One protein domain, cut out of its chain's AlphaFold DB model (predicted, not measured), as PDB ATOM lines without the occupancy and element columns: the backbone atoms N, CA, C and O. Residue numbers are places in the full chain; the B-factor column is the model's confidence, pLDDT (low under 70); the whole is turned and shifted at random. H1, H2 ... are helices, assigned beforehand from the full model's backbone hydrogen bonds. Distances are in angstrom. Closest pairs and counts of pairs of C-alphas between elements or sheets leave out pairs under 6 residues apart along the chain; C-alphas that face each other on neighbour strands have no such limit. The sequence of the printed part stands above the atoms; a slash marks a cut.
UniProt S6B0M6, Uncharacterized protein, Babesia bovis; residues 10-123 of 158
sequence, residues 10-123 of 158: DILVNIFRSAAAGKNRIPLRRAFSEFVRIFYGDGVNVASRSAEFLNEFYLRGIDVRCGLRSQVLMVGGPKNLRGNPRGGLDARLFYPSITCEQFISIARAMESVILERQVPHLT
ATOM      1  N   ASP A  10      63.572 -46.602 -18.400       91.56
ATOM      2  CA  ASP A  10      63.388 -47.986 -17.945       91.56
ATOM      3  C   ASP A  10      62.629 -48.071 -16.614       91.56
ATOM      4  O   ASP A  10      61.819 -48.972 -16.392       91.56
ATOM      5  N   ILE A  11      62.852 -47.097 -15.722       91.88
ATOM      6  CA  ILE A  11      62.132 -47.003 -14.448       91.88
ATOM      7  C   ILE A  11      60.656 -46.695 -14.720       91.88
ATOM      8  O   ILE A  11      59.782 -47.345 -14.148       91.88
ATOM      9  N   LEU A  12      60.368 -45.758 -15.627       93.00
ATOM     10  CA  LEU A  12      58.996 -45.416 -16.017       93.00
ATOM     11  C   LEU A  12      58.282 -46.603 -16.676       93.00
ATOM     12  O   LEU A  12      57.127 -46.873 -16.348       93.00
ATOM     13  N   VAL A  13      58.972 -47.350 -17.543       94.12
ATOM     14  CA  VAL A  13      58.450 -48.571 -18.173       94.12
ATOM     15  C   VAL A  13      58.119 -49.626 -17.119       94.12
ATOM     16  O   VAL A  13      57.041 -50.223 -17.161       94.12
ATOM     17  N   ASN A  14      59.006 -49.851 -16.147       94.00
ATOM     18  CA  ASN A  14      58.783 -50.833 -15.086       94.00
ATOM     19  C   ASN A  14      57.602 -50.453 -14.185       94.00
ATOM     20  O   ASN A  14      56.776 -51.310 -13.861       94.00
ATOM     21  N   ILE A  15      57.471 -49.170 -13.837       93.69
ATOM     22  CA  ILE A  15      56.324 -48.671 -13.068       93.69
ATOM     23  C   ILE A  15      55.033 -48.851 -13.864       93.69
ATOM     24  O   ILE A  15      54.058 -49.378 -13.327       93.69
ATOM     25  N   PHE A  16      55.029 -48.497 -15.152       94.88
ATOM     26  CA  PHE A  16      53.867 -48.704 -16.009       94.88
ATOM     27  C   PHE A  16      53.465 -50.180 -16.063       94.88
ATOM     28  O   PHE A  16      52.302 -50.503 -15.834       94.88
ATOM     29  N   ARG A  17      54.414 -51.088 -16.323       93.69
ATOM     30  CA  ARG A  17      54.153 -52.535 -16.398       93.69
ATOM     31  C   ARG A  17      53.577 -53.077 -15.091       93.69
ATOM     32  O   ARG A  17      52.614 -53.841 -15.124       93.69
ATOM     33  N   SER A  18      54.123 -52.637 -13.958       93.38
ATOM     34  CA  SER A  18      53.618 -52.982 -12.627       93.38
ATOM     35  C   SER A  18      52.182 -52.480 -12.423       93.38
ATOM     36  O   SER A  18      51.284 -53.250 -12.077       93.38
ATOM     37  N   ALA A  19      51.916 -51.210 -12.739       90.94
ATOM     38  CA  ALA A  19      50.586 -50.615 -12.624       90.94
ATOM     39  C   ALA A  19      49.566 -51.225 -13.601       90.94
ATOM     40  O   ALA A  19      48.369 -51.276 -13.304       90.94
ATOM     41  N   ALA A  20      50.022 -51.699 -14.759       89.94
ATOM     42  CA  ALA A  20      49.171 -52.299 -15.772       89.94
ATOM     43  C   ALA A  20      48.802 -53.753 -15.482       89.94
ATOM     44  O   ALA A  20      47.819 -54.234 -16.045       89.94
ATOM     45  N   ALA A  21      49.530 -54.433 -14.588       88.69
ATOM     46  CA  ALA A  21      49.256 -55.811 -14.180       88.69
ATOM     47  C   ALA A  21      49.037 -56.749 -15.388       88.69
ATOM     48  O   ALA A  21      48.034 -57.456 -15.472       88.69
ATOM     49  N   GLY A  22      49.945 -56.686 -16.367       83.62
ATOM     50  CA  GLY A  22      49.885 -57.488 -17.598       83.62
ATOM     51  C   GLY A  22      48.999 -56.919 -18.713       83.62
ATOM     52  O   GLY A  22      48.906 -57.517 -19.781       83.62
ATOM     53  N   LYS A  23      48.360 -55.761 -18.513       87.06
ATOM     54  CA  LYS A  23      47.624 -55.043 -19.566       87.06
ATOM     55  C   LYS A  23      48.546 -54.088 -20.333       87.06
ATOM     56  O   LYS A  23      49.552 -53.619 -19.815       87.06
ATOM     57  N   ASN A  24      48.148 -53.714 -21.548       87.62
ATOM     58  CA  ASN A  24      48.871 -52.722 -22.364       87.62
ATOM     59  C   ASN A  24      48.453 -51.270 -22.081       87.62
ATOM     60  O   ASN A  24      48.958 -50.340 -22.713       87.62
ATOM     61  N   ARG A  25      47.486 -51.064 -21.181       90.38
ATOM     62  CA  ARG A  25      46.935 -49.749 -20.843       90.38
ATOM     63  C   ARG A  25      46.590 -49.653 -19.365       90.38
ATOM     64  O   ARG A  25      46.174 -50.646 -18.766       90.38
ATOM     65  N   ILE A  26      46.676 -48.443 -18.822       90.69
ATOM     66  CA  ILE A  26      46.241 -48.128 -17.455       90.69
ATOM     67  C   ILE A  26      45.251 -46.966 -17.449       90.69
ATOM     68  O   ILE A  26      45.409 -46.041 -18.242       90.69
ATOM     69  N   PRO A  27      44.247 -46.953 -16.559       87.50
ATOM     70  CA  PRO A  27      43.418 -45.770 -16.363       87.50
ATOM     71  C   PRO A  27      44.281 -44.569 -15.960       87.50
ATOM     72  O   PRO A  27      45.118 -44.693 -15.063       87.50
ATOM     73  N   LEU A  28      44.039 -43.398 -16.553       84.62
ATOM     74  CA  LEU A  28      44.787 -42.175 -16.245       84.62
ATOM     75  C   LEU A  28      44.732 -41.823 -14.747       84.62
ATOM     76  O   LEU A  28      45.727 -41.381 -14.185       84.62
ATOM     77  N   ARG A  29      43.623 -42.128 -14.056       82.62
ATOM     78  CA  ARG A  29      43.525 -41.996 -12.591       82.62
ATOM     79  C   ARG A  29      44.618 -42.772 -11.858       82.62
ATOM     80  O   ARG A  29      45.217 -42.252 -10.926       82.62
ATOM     81  N   ARG A  30      44.859 -44.018 -12.275       86.94
ATOM     82  CA  ARG A  30      45.893 -44.873 -11.686       86.94
ATOM     83  C   ARG A  30      47.280 -44.346 -12.037       86.94
ATOM     84  O   ARG A  30      48.128 -44.275 -11.161       86.94
ATOM     85  N   ALA A  31      47.475 -43.910 -13.283       89.62
ATOM     86  CA  ALA A  31      48.716 -43.262 -13.702       89.62
ATOM     87  C   ALA A  31      49.043 -42.031 -12.844       89.62
ATOM     88  O   ALA A  31      50.183 -41.870 -12.427       89.62
ATOM     89  N   PHE A  32      48.048 -41.198 -12.519       87.62
ATOM     90  CA  PHE A  32      48.244 -40.044 -11.642       87.62
ATOM     91  C   PHE A  32      48.703 -40.428 -10.241       87.62
ATOM     92  O   PHE A  32      49.594 -39.770  -9.712       87.62
ATOM     93  N   SER A  33      48.154 -41.493  -9.654       85.44
ATOM     94  CA  SER A  33      48.642 -41.995  -8.366       85.44
ATOM     95  C   SER A  33      50.119 -42.392  -8.435       85.44
ATOM     96  O   SER A  33      50.887 -42.006  -7.556       85.44
ATOM     97  N   GLU A  34      50.534 -43.077  -9.504       90.88
ATOM     98  CA  GLU A  34      51.946 -43.421  -9.714       90.88
ATOM     99  C   GLU A  34      52.811 -42.172  -9.914       90.88
ATOM    100  O   GLU A  34      53.851 -42.046  -9.279       90.88
ATOM    101  N   PHE A  35      52.380 -41.199 -10.725       90.75
ATOM    102  CA  PHE A  35      53.138 -39.960 -10.925       90.75
ATOM    103  C   PHE A  35      53.307 -39.166  -9.635       90.75
ATOM    104  O   PHE A  35      54.404 -38.692  -9.348       90.75
ATOM    105  N   VAL A  36      52.252 -39.041  -8.830       86.81
ATOM    106  CA  VAL A  36      52.344 -38.339  -7.549       86.81
ATOM    107  C   VAL A  36      53.367 -39.026  -6.646       86.81
ATOM    108  O   VAL A  36      54.205 -38.349  -6.054       86.81
ATOM    109  N   ARG A  37      53.368 -40.360  -6.606       87.12
ATOM    110  CA  ARG A  37      54.359 -41.131  -5.855       87.12
ATOM    111  C   ARG A  37      55.778 -40.951  -6.401       87.12
ATOM    112  O   ARG A  37      56.696 -40.724  -5.621       87.12
ATOM    113  N   ILE A  38      55.953 -40.989  -7.720       88.69
ATOM    114  CA  ILE A  38      57.246 -40.798  -8.395       88.69
ATOM    115  C   ILE A  38      57.847 -39.426  -8.070       88.69
ATOM    116  O   ILE A  38      59.018 -39.332  -7.712       88.69
ATOM    117  N   PHE A  39      57.063 -38.358  -8.216       85.75
ATOM    118  CA  PHE A  39      57.583 -36.993  -8.131       85.75
ATOM    119  C   PHE A  39      57.652 -36.448  -6.711       85.75
ATOM    120  O   PHE A  39      58.474 -35.577  -6.424       85.75
ATOM    121  N   TYR A  40      56.784 -36.930  -5.827       82.25
ATOM    122  CA  TYR A  40      56.625 -36.354  -4.502       82.25
ATOM    123  C   TYR A  40      56.875 -37.340  -3.355       82.25
ATOM    124  O   TYR A  40      56.995 -36.897  -2.210       82.25
ATOM    125  N   GLY A  41      56.985 -38.638  -3.638       80.81
ATOM    126  CA  GLY A  41      57.147 -39.685  -2.633       80.81
ATOM    127  C   GLY A  41      55.888 -39.946  -1.800       80.81
ATOM    128  O   GLY A  41      54.860 -39.276  -1.939       80.81
ATOM    129  N   ASP A  42      55.995 -40.922  -0.903       71.69
ATOM    130  CA  ASP A  42      54.946 -41.298   0.045       71.69
ATOM    131  C   ASP A  42      55.034 -40.376   1.285       71.69
ATOM    132  O   ASP A  42      55.988 -40.449   2.058       71.69
ATOM    133  N   GLY A  43      54.084 -39.446   1.463       64.38
ATOM    134  CA  GLY A  43      54.136 -38.452   2.550       64.38
ATOM    135  C   GLY A  43      52.789 -37.813   2.910       64.38
ATOM    136  O   GLY A  43      51.805 -37.971   2.199       64.38
ATOM    137  N   VAL A  44      52.746 -37.039   4.003       55.34
ATOM    138  CA  VAL A  44      51.519 -36.591   4.719       55.34
ATOM    139  C   VAL A  44      50.619 -35.606   3.933       55.34
ATOM    140  O   VAL A  44      49.618 -35.127   4.444       55.34
ATOM    141  N   ASN A  45      50.902 -35.311   2.660       69.50
ATOM    142  CA  ASN A  45      50.136 -34.323   1.887       69.50
ATOM    143  C   ASN A  45      49.807 -34.756   0.444       69.50
ATOM    144  O   ASN A  45      49.740 -33.927  -0.468       69.50
ATOM    145  N   VAL A  46      49.603 -36.064   0.222       69.88
ATOM    146  CA  VAL A  46      49.300 -36.647  -1.105       69.88
ATOM    147  C   VAL A  46      48.113 -35.958  -1.780       69.88
ATOM    148  O   VAL A  46      48.179 -35.678  -2.974       69.88
ATOM    149  N   ALA A  47      47.051 -35.631  -1.037       70.50
ATOM    150  CA  ALA A  47      45.858 -34.991  -1.592       70.50
ATOM    151  C   ALA A  47      46.156 -33.598  -2.174       70.50
ATOM    152  O   ALA A  47      45.793 -33.318  -3.319       70.50
ATOM    153  N   SER A  48      46.880 -32.750  -1.433       75.06
ATOM    154  CA  SER A  48      47.271 -31.417  -1.911       75.06
ATOM    155  C   SER A  48      48.200 -31.505  -3.121       75.06
ATOM    156  O   SER A  48      48.011 -30.787  -4.100       75.06
ATOM    157  N   ARG A  49      49.181 -32.415  -3.087       79.00
ATOM    158  CA  ARG A  49      50.135 -32.602  -4.190       79.00
ATOM    159  C   ARG A  49      49.480 -33.192  -5.438       79.00
ATOM    160  O   ARG A  49      49.823 -32.806  -6.548       79.00
ATOM    161  N   SER A  50      48.487 -34.062  -5.265       77.94
ATOM    162  CA  SER A  50      47.676 -34.586  -6.370       77.94
ATOM    163  C   SER A  50      46.862 -33.480  -7.037       77.94
ATOM    164  O   SER A  50      46.822 -33.400  -8.263       77.94
ATOM    165  N   ALA A  51      46.247 -32.597  -6.245       77.06
ATOM    166  CA  ALA A  51      45.507 -31.455  -6.772       77.06
ATOM    167  C   ALA A  51      46.424 -30.489  -7.539       77.06
ATOM    168  O   ALA A  51      46.063 -30.017  -8.615       77.06
ATOM    169  N   GLU A  52      47.624 -30.231  -7.017       79.44
ATOM    170  CA  GLU A  52      48.623 -29.386  -7.671       79.44
ATOM    171  C   GLU A  52      49.146 -29.994  -8.978       79.44
ATOM    172  O   GLU A  52      49.205 -29.300  -9.994       79.44
ATOM    173  N   PHE A  53      49.455 -31.294  -8.975       84.12
ATOM    174  CA  PHE A  53      49.862 -32.032 -10.168       84.12
ATOM    175  C   PHE A  53      48.795 -31.947 -11.261       84.12
ATOM    176  O   PHE A  53      49.098 -31.597 -12.397       84.12
ATOM    177  N   LEU A  54      47.534 -32.225 -10.912       81.06
ATOM    178  CA  LEU A  54      46.413 -32.163 -11.850       81.06
ATOM    179  C   LEU A  54      46.207 -30.752 -12.393       81.06
ATOM    180  O   LEU A  54      45.935 -30.576 -13.578       81.06
ATOM    181  N   ASN A  55      46.357 -29.740 -11.543       78.75
ATOM    182  CA  ASN A  55      46.250 -28.355 -11.966       78.75
ATOM    183  C   ASN A  55      47.299 -28.008 -13.023       78.75
ATOM    184  O   ASN A  55      46.936 -27.478 -14.065       78.75
ATOM    185  N   GLU A  56      48.566 -28.359 -12.808       82.38
ATOM    186  CA  GLU A  56      49.618 -28.141 -13.810       82.38
ATOM    187  C   GLU A  56      49.407 -28.973 -15.077       82.38
ATOM    188  O   GLU A  56      49.541 -28.449 -16.182       82.38
ATOM    189  N   PHE A  57      49.019 -30.240 -14.925       84.31
ATOM    190  CA  PHE A  57      48.755 -31.151 -16.035       84.31
ATOM    191  C   PHE A  57      47.758 -30.558 -17.042       84.31
ATOM    192  O   PHE A  57      48.032 -30.540 -18.243       84.31
ATOM    193  N   TYR A  58      46.646 -29.998 -16.557       78.44
ATOM    194  CA  TYR A  58      45.638 -29.384 -17.423       78.44
ATOM    195  C   TYR A  58      45.955 -27.930 -17.801       78.44
ATOM    196  O   TYR A  58      45.736 -27.542 -18.945       78.44
ATOM    197  N   LEU A  59      46.492 -27.112 -16.886       77.50
ATOM    198  CA  LEU A  59      46.846 -25.717 -17.193       77.50
ATOM    199  C   LEU A  59      47.897 -25.603 -18.295       77.50
ATOM    200  O   LEU A  59      47.860 -24.664 -19.083       77.50
ATOM    201  N   ARG A  60      48.847 -26.539 -18.332       77.50
ATOM    202  CA  ARG A  60      49.928 -26.587 -19.323       77.50
ATOM    203  C   ARG A  60      49.552 -27.413 -20.561       77.50
ATOM    204  O   ARG A  60      50.450 -27.763 -21.333       77.50
ATOM    205  N   GLY A  61      48.281 -27.805 -20.708       78.62
ATOM    206  CA  GLY A  61      47.777 -28.606 -21.831       78.62
ATOM    207  C   GLY A  61      48.566 -29.894 -22.075       78.62
ATOM    208  O   GLY A  61      48.811 -30.265 -23.224       78.62
ATOM    209  N   ILE A  62      49.077 -30.535 -21.016       85.50
ATOM    210  CA  ILE A  62      49.888 -31.757 -21.147       85.50
ATOM    211  C   ILE A  62      49.023 -32.901 -21.663       85.50
ATOM    212  O   ILE A  62      49.484 -33.688 -22.481       85.50
ATOM    213  N   ASP A  63      47.759 -32.952 -21.257       82.56
ATOM    214  CA  ASP A  63      46.790 -33.900 -21.785       82.56
ATOM    215  C   ASP A  63      46.691 -33.837 -23.312       82.56
ATOM    216  O   ASP A  63      46.899 -34.850 -23.982       82.56
ATOM    217  N   VAL A  64      46.485 -32.643 -23.868       81.31
ATOM    218  CA  VAL A  64      46.385 -32.439 -25.317       81.31
ATOM    219  C   VAL A  64      47.701 -32.798 -26.010       81.31
ATOM    220  O   VAL A  64      47.694 -33.530 -27.002       81.31
ATOM    221  N   ARG A  65      48.843 -32.339 -25.476       83.06
ATOM    222  CA  ARG A  65      50.177 -32.604 -26.050       83.06
ATOM    223  C   ARG A  65      50.555 -34.084 -26.045       83.06
ATOM    224  O   ARG A  65      51.221 -34.540 -26.969       83.06
ATOM    225  N   CYS A  66      50.108 -34.838 -25.046       84.56
ATOM    226  CA  CYS A  66      50.319 -36.283 -24.952       84.56
ATOM    227  C   CYS A  66      49.246 -37.096 -25.707       84.56
ATOM    228  O   CYS A  66      49.159 -38.314 -25.543       84.56
ATOM    229  N   GLY A  67      48.411 -36.444 -26.526       77.19
ATOM    230  CA  GLY A  67      47.402 -37.106 -27.352       77.19
ATOM    231  C   GLY A  67      46.208 -37.649 -26.562       77.19
ATOM    232  O   GLY A  67      45.502 -38.538 -27.041       77.19
ATOM    233  N   LEU A  68      45.968 -37.141 -25.352       77.12
ATOM    234  CA  LEU A  68      44.776 -37.460 -24.580       77.12
ATOM    235  C   LEU A  68      43.631 -36.553 -25.031       77.12
ATOM    236  O   LEU A  68      43.701 -35.331 -24.951       77.12
ATOM    237  N   ARG A  69      42.530 -37.161 -25.478       61.12
ATOM    238  CA  ARG A  69      41.252 -36.466 -25.697       61.12
ATOM    239  C   ARG A  69      40.406 -36.501 -24.425       61.12
ATOM    240  O   ARG A  69      39.266 -36.957 -24.442       61.12
ATOM    241  N   SER A  70      40.984 -36.100 -23.296       55.94
ATOM    242  CA  SER A  70      40.263 -36.015 -22.026       55.94
ATOM    243  C   SER A  70      39.256 -34.870 -22.083       55.94
ATOM    244  O   SER A  70      39.597 -33.708 -21.891       55.94
ATOM    245  N   GLN A  71      37.990 -35.195 -22.340       49.94
ATOM    246  CA  GLN A  71      36.891 -34.275 -22.072       49.94
ATOM    247  C   GLN A  71      36.669 -34.242 -20.559       49.94
ATOM    248  O   GLN A  71      36.047 -35.135 -19.984       49.94
ATOM    249  N   VAL A  72      37.209 -33.225 -19.893       52.47
ATOM    250  CA  VAL A  72      36.837 -32.926 -18.509       52.47
ATOM    251  C   VAL A  72      35.425 -32.339 -18.546       52.47
ATOM    252  O   VAL A  72      35.249 -31.154 -18.820       52.47
ATOM    253  N   LEU A  73      34.400 -33.171 -18.329       46.31
ATOM    254  CA  LEU A  73      33.027 -32.697 -18.148       46.31
ATOM    255  C   LEU A  73      32.977 -31.874 -16.857       46.31
ATOM    256  O   LEU A  73      33.229 -32.375 -15.762       46.31
ATOM    257  N   MET A  74      32.736 -30.576 -17.013       46.09
ATOM    258  CA  MET A  74      32.927 -29.585 -15.964       46.09
ATOM    259  C   MET A  74      31.791 -29.587 -14.941       46.09
ATOM    260  O   MET A  74      30.857 -28.799 -15.032       46.09
ATOM    261  N   VAL A  75      31.949 -30.409 -13.908       41.09
ATOM    262  CA  VAL A  75      31.601 -30.066 -12.526       41.09
ATOM    263  C   VAL A  75      32.747 -30.603 -11.671       41.09
ATOM    264  O   VAL A  75      32.916 -31.808 -11.557       41.09
ATOM    265  N   GLY A  76      33.599 -29.718 -11.147       49.34
ATOM    266  CA  GLY A  76      34.701 -30.117 -10.269       49.34
ATOM    267  C   GLY A  76      35.997 -30.598 -10.955       49.34
ATOM    268  O   GLY A  76      36.469 -31.706 -10.705       49.34
ATOM    269  N   GLY A  77      36.621 -29.751 -11.779       50.56
ATOM    270  CA  GLY A  77      38.006 -29.937 -12.250       50.56
ATOM    271  C   GLY A  77      39.074 -29.245 -11.369       50.56
ATOM    272  O   GLY A  77      38.799 -28.815 -10.248       50.56
ATOM    273  N   PRO A  78      40.308 -29.068 -11.864       56.81
ATOM    274  CA  PRO A  78      41.300 -28.186 -11.238       56.81
ATOM    275  C   PRO A  78      40.840 -26.728 -11.054       56.81
ATOM    276  O   PRO A  78      40.125 -26.184 -11.898       56.81
ATOM    277  N   LYS A  79      41.288 -26.086  -9.960       55.97
ATOM    278  CA  LYS A  79      40.934 -24.706  -9.545       55.97
ATOM    279  C   LYS A  79      41.132 -23.650 -10.630       55.97
ATOM    280  O   LYS A  79      40.350 -22.711 -10.705       55.97
ATOM    281  N   ASN A  80      42.168 -23.797 -11.452       57.47
ATOM    282  CA  ASN A  80      42.568 -22.750 -12.388       57.47
ATOM    283  C   ASN A  80      42.092 -23.015 -13.827       57.47
ATOM    284  O   ASN A  80      42.458 -22.270 -14.736       57.47
ATOM    285  N   LEU A  81      41.280 -24.051 -14.060       60.16
ATOM    286  CA  LEU A  81      40.645 -24.257 -15.359       60.16
ATOM    287  C   LEU A  81      39.477 -23.286 -15.548       60.16
ATOM    288  O   LEU A  81      38.632 -23.103 -14.666       60.16
ATOM    289  N   ARG A  82      39.417 -22.676 -16.734       50.66
ATOM    290  CA  ARG A  82      38.376 -21.713 -17.102       50.66
ATOM    291  C   ARG A  82      36.988 -22.352 -16.951       50.66
ATOM    292  O   ARG A  82      36.681 -23.333 -17.615       50.66
ATOM    293  N   GLY A  83      36.163 -21.763 -16.083       52.88
ATOM    294  CA  GLY A  83      34.781 -22.176 -15.807       52.88
ATOM    295  C   GLY A  83      34.599 -23.186 -14.664       52.88
ATOM    296  O   GLY A  83      33.498 -23.696 -14.480       52.88
ATOM    297  N   ASN A  84      35.632 -23.434 -13.851       56.69
ATOM    298  CA  ASN A  84      35.515 -24.224 -12.624       56.69
ATOM    299  C   ASN A  84      35.950 -23.430 -11.367       56.69
ATOM    300  O   ASN A  84      37.000 -23.695 -10.781       56.69
ATOM    301  N   PRO A  85      35.135 -22.461 -10.913       51.34
ATOM    302  CA  PRO A  85      35.517 -21.508  -9.865       51.34
ATOM    303  C   PRO A  85      35.660 -22.129  -8.467       51.34
ATOM    304  O   PRO A  85      36.308 -21.548  -7.602       51.34
ATOM    305  N   ARG A  86      35.053 -23.299  -8.219       53.66
ATOM    306  CA  ARG A  86      35.088 -23.976  -6.910       53.66
ATOM    307  C   ARG A  86      36.274 -24.923  -6.750       53.66
ATOM    308  O   ARG A  86      36.684 -25.187  -5.623       53.66
ATOM    309  N   GLY A  87      36.828 -25.431  -7.855       51.78
ATOM    310  CA  GLY A  87      38.075 -26.191  -7.839       51.78
ATOM    311  C   GLY A  87      38.100 -27.474  -7.012       51.78
ATOM    312  O   GLY A  87      39.177 -27.912  -6.611       51.78
ATOM    313  N   GLY A  88      36.932 -28.035  -6.703       49.06
ATOM    314  CA  GLY A  88      36.840 -29.386  -6.155       49.06
ATOM    315  C   GLY A  88      37.153 -30.391  -7.253       49.06
ATOM    316  O   GLY A  88      36.836 -30.117  -8.396       49.06
ATOM    317  N   LEU A  89      37.768 -31.521  -6.922       51.84
ATOM    318  CA  LEU A  89      37.935 -32.659  -7.827       51.84
ATOM    319  C   LEU A  89      36.719 -33.570  -7.651       51.84
ATOM    320  O   LEU A  89      36.656 -34.287  -6.654       51.84
ATOM    321  N   ASP A  90      35.744 -33.523  -8.558       48.03
ATOM    322  CA  ASP A  90      34.606 -34.444  -8.479       48.03
ATOM    323  C   ASP A  90      34.983 -35.812  -9.074       48.03
ATOM    324  O   ASP A  90      35.685 -35.931 -10.082       48.03
ATOM    325  N   ALA A  91      34.535 -36.881  -8.423       41.72
ATOM    326  CA  ALA A  91      34.972 -38.255  -8.669       41.72
ATOM    327  C   ALA A  91      34.430 -38.859  -9.980       41.72
ATOM    328  O   ALA A  91      34.798 -39.979 -10.338       41.72
ATOM    329  N   ARG A  92      33.575 -38.132 -10.712       46.25
ATOM    330  CA  ARG A  92      32.946 -38.571 -11.973       46.25
ATOM    331  C   ARG A  92      33.754 -38.212 -13.225       46.25
ATOM    332  O   ARG A  92      33.223 -38.223 -14.332       46.25
ATOM    333  N   LEU A  93      35.040 -37.902 -13.067       53.97
ATOM    334  CA  LEU A  93      35.967 -37.718 -14.182       53.97
ATOM    335  C   LEU A  93      36.125 -39.038 -14.948       53.97
ATOM    336  O   LEU A  93      36.605 -40.036 -14.407       53.97
ATOM    337  N   PHE A  94      35.736 -39.044 -16.223       53.88
ATOM    338  CA  PHE A  94      36.055 -40.148 -17.119       53.88
ATOM    339  C   PHE A  94      37.549 -40.082 -17.445       53.88
ATOM    340  O   PHE A  94      37.998 -39.259 -18.240       53.88
ATOM    341  N   TYR A  95      38.339 -40.924 -16.783       63.03
ATOM    342  CA  TYR A  95      39.769 -41.010 -17.039       63.03
ATOM    343  C   TYR A  95      40.013 -41.938 -18.234       63.03
ATOM    344  O   TYR A  95      39.743 -43.139 -18.114       63.03
ATOM    345  N   PRO A  96      40.539 -41.439 -19.370       76.31
ATOM    346  CA  PRO A  96      40.902 -42.315 -20.475       76.31
ATOM    347  C   PRO A  96      41.968 -43.319 -20.022       76.31
ATOM    348  O   PRO A  96      42.747 -43.060 -19.102       76.31
ATOM    349  N   SER A  97      42.001 -44.486 -20.661       85.31
ATOM    350  CA  SER A  97      43.098 -45.434 -20.458       85.31
ATOM    351  C   SER A  97      44.265 -45.064 -21.367       85.31
ATOM    352  O   SER A  97      44.060 -44.880 -22.567       85.31
ATOM    353  N   ILE A  98      45.468 -44.986 -20.806       89.12
ATOM    354  CA  ILE A  98      46.683 -44.522 -21.478       89.12
ATOM    355  C   ILE A  98      47.652 -45.671 -21.760       89.12
ATOM    356  O   ILE A  98      47.684 -46.656 -21.019       89.12
ATOM    357  N   THR A  99      48.433 -45.547 -22.831       92.62
ATOM    358  CA  THR A  99      49.513 -46.479 -23.197       92.62
ATOM    359  C   THR A  99      50.808 -46.181 -22.429       92.62
ATOM    360  O   THR A  99      50.921 -45.157 -21.754       92.62
ATOM    361  N   CYS A 100      51.802 -47.068 -22.546       92.75
ATOM    362  CA  CYS A 100      53.134 -46.866 -21.961       92.75
ATOM    363  C   CYS A 100      53.812 -45.597 -22.510       92.75
ATOM    364  O   CYS A 100      54.336 -44.790 -21.749       92.75
ATOM    365  N   GLU A 101      53.724 -45.371 -23.822       91.38
ATOM    366  CA  GLU A 101      54.269 -44.174 -24.478       91.38
ATOM    367  C   GLU A 101      53.629 -42.891 -23.939       91.38
ATOM    368  O   GLU A 101      54.322 -41.930 -23.606       91.38
ATOM    369  N   GLN A 102      52.302 -42.892 -23.781       91.19
ATOM    370  CA  GLN A 102      51.581 -41.766 -23.190       91.19
ATOM    371  C   GLN A 102      51.985 -41.555 -21.729       91.19
ATOM    372  O   GLN A 102      52.187 -40.419 -21.313       91.19
ATOM    373  N   PHE A 103      52.162 -42.629 -20.956       93.25
ATOM    374  CA  PHE A 103      52.647 -42.547 -19.580       93.25
ATOM    375  C   PHE A 103      54.036 -41.892 -19.498       93.25
ATOM    376  O   PHE A 103      54.229 -40.961 -18.717       93.25
ATOM    377  N   ILE A 104      54.982 -42.314 -20.342       93.00
ATOM    378  CA  ILE A 104      56.329 -41.730 -20.402       93.00
ATOM    379  C   ILE A 104      56.264 -40.262 -20.836       93.00
ATOM    380  O   ILE A 104      56.879 -39.408 -20.200       93.00
ATOM    381  N   SER A 105      55.487 -39.946 -21.874       89.56
ATOM    382  CA  SER A 105      55.326 -38.576 -22.376       89.56
ATOM    383  C   SER A 105      54.804 -37.627 -21.289       89.56
ATOM    384  O   SER A 105      55.376 -36.556 -21.068       89.56
ATOM    385  N   ILE A 106      53.788 -38.059 -20.532       91.56
ATOM    386  CA  ILE A 106      53.233 -37.292 -19.409       91.56
ATOM    387  C   ILE A 106      54.281 -37.114 -18.307       91.56
ATOM    388  O   ILE A 106      54.451 -36.000 -17.808       91.56
ATOM    389  N   ALA A 107      55.016 -38.175 -17.954       91.88
ATOM    390  CA  ALA A 107      56.078 -38.104 -16.954       91.88
ATOM    391  C   ALA A 107      57.137 -37.060 -17.335       91.88
ATOM    392  O   ALA A 107      57.485 -36.213 -16.519       91.88
ATOM    393  N   ARG A 108      57.607 -37.069 -18.588       90.00
ATOM    394  CA  ARG A 108      58.619 -36.128 -19.095       90.00
ATOM    395  C   ARG A 108      58.127 -34.685 -19.116       90.00
ATOM    396  O   ARG A 108      58.869 -33.765 -18.760       90.00
ATOM    397  N   ALA A 109      56.875 -34.478 -19.512       89.12
ATOM    398  CA  ALA A 109      56.273 -33.153 -19.517       89.12
ATOM    399  C   ALA A 109      56.153 -32.598 -18.088       89.12
ATOM    400  O   ALA A 109      56.523 -31.451 -17.837       89.12
ATOM    401  N   MET A 110      55.710 -33.422 -17.139       88.31
ATOM    402  CA  MET A 110      55.557 -33.026 -15.736       88.31
ATOM    403  C   MET A 110      56.890 -32.861 -15.007       88.31
ATOM    404  O   MET A 110      57.047 -31.917 -14.237       88.31
ATOM    405  N   GLU A 111      57.876 -33.708 -15.298       87.88
ATOM    406  CA  GLU A 111      59.261 -33.550 -14.842       87.88
ATOM    407  C   GLU A 111      59.804 -32.171 -15.241       87.88
ATOM    408  O   GLU A 111      60.349 -31.449 -14.407       87.88
ATOM    409  N   SER A 112      59.564 -31.761 -16.490       85.44
ATOM    410  CA  SER A 112      59.966 -30.442 -16.990       85.44
ATOM    411  C   SER A 112      59.278 -29.301 -16.230       85.44
ATOM    412  O   SER A 112      59.938 -28.339 -15.845       85.44
ATOM    413  N   VAL A 113      57.977 -29.423 -15.936       84.12
ATOM    414  CA  VAL A 113      57.229 -28.426 -15.144       84.12
ATOM    415  C   VAL A 113      57.767 -28.313 -13.713       84.12
ATOM    416  O   VAL A 113      57.893 -27.211 -13.178       84.12
ATOM    417  N   ILE A 114      58.104 -29.438 -13.079       82.50
ATOM    418  CA  ILE A 114      58.654 -29.449 -11.718       82.50
ATOM    419  C   ILE A 114      60.048 -28.809 -11.698       82.50
ATOM    420  O   ILE A 114      60.337 -28.006 -10.808       82.50
ATOM    421  N   LEU A 115      60.888 -29.100 -12.696       78.56
ATOM    422  CA  LEU A 115      62.202 -28.473 -12.852       78.56
ATOM    423  C   LEU A 115      62.095 -26.956 -13.086       78.56
ATOM    424  O   LEU A 115      62.823 -26.194 -12.450       78.56
ATOM    425  N   GLU A 116      61.155 -26.497 -13.922       78.19
ATOM    426  CA  GLU A 116      60.886 -25.063 -14.133       78.19
ATOM    427  C   GLU A 116      60.563 -24.326 -12.825       78.19
ATOM    428  O   GLU A 116      60.954 -23.173 -12.655       78.19
ATOM    429  N   ARG A 117      59.855 -24.969 -11.887       71.69
ATOM    430  CA  ARG A 117      59.518 -24.366 -10.586       71.69
ATOM    431  C   ARG A 117      60.708 -24.269  -9.639       71.69
ATOM    432  O   ARG A 117      60.752 -23.360  -8.816       71.69
ATOM    433  N   GLN A 118      61.657 -25.194  -9.739       70.81
ATOM    434  CA  GLN A 118      62.869 -25.176  -8.917       70.81
ATOM    435  C   GLN A 118      63.900 -24.158  -9.415       70.81
ATOM    436  O   GLN A 118      64.753 -23.732  -8.640       70.81
ATOM    437  N   VAL A 119      63.809 -23.743 -10.682       64.88
ATOM    438  CA  VAL A 119      64.698 -22.747 -11.286       64.88
ATOM    439  C   VAL A 119      63.913 -21.453 -11.559       64.88
ATOM    440  O   VAL A 119      63.278 -21.332 -12.608       64.88
ATOM    441  N   PRO A 120      63.976 -20.441 -10.669       54.50
ATOM    442  CA  PRO A 120      63.164 -19.217 -10.762       54.50
ATOM    443  C   PRO A 120      63.393 -18.364 -12.028       54.50
ATOM    444  O   PRO A 120      62.654 -17.414 -12.269       54.50
ATOM    445  N   HIS A 121      64.379 -18.699 -12.867       56.72
ATOM    446  CA  HIS A 121      64.656 -18.010 -14.134       56.72
ATOM    447  C   HIS A 121      64.103 -18.725 -15.386       56.72
ATOM    448  O   HIS A 121      64.071 -18.120 -16.455       56.72
ATOM    449  N   LEU A 122      63.633 -19.978 -15.282       51.06
ATOM    450  CA  LEU A 122      63.075 -20.747 -16.415       51.06
ATOM    451  C   LEU A 122      61.544 -20.678 -16.515       51.06
ATOM    452  O   LEU A 122      60.970 -20.956 -17.568       51.06
ATOM    453  N   THR A 123      60.875 -20.225 -15.456       50.06
ATOM    454  CA  THR A 123      59.408 -20.175 -15.302       50.06
ATOM    455  C   THR A 123      58.691 -19.293 -16.338       50.06
ATOM    456  O   THR A 123      57.465 -19.313 -16.438       50.06
TER     457      THR A 123
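AT A GLANCE: This is residues 10 to 123 of the 158 residues of an uncharacterized protein of Babesia bovis (UniProt S6B0M6). Helices H1 to H4 gather round a longer helix, H5, mostly crossed, while residues 116 to 121, at its end, stick out. Residues 66 to 99 make a wide loop from H4 to H5. The printed part has 114 residues with five named helices, H1 to H5 in order: all helix, compact, radius of gyration of the C-alphas 14.0 A, spans 39 by 36 by 30 A.

HOW THE PARTS SIT: H1, residues 10 to 20, and H2, residues 28 to 40, form a helical hairpin; H2 touches with residues 30 to 34 alone, closest C-alphas Ala 19 and Arg 30, 7.5 A. H3, residues 46 to 59, touches H2, closest C-alphas Val 36 and Ser 50, 6.1 A. H5, residues 100 to 118, is the hub; its residues 106 to 110 alone touch H4, residues 62 to 65, closest C-alphas Ile 62 and Ile 106, 6.7 A. In H1, H2, H3 and H5 every O i to N i+4 pair is within hydrogen-bond range; H4 is too short for one.

IN THESE COORDINATES: H1 begins at C-alpha 10 (63.388, -47.986, -17.945). H3 measures 19.6 A and H5 27.1 A, ending at C-alpha 118 (62.869, -25.176, -8.917).

THE WHOLE: The printed part has no cut. The link H4 to H5 is long. pLDDT is under 70 at residues 43 to 46, 69 to 95 and 119 to 123.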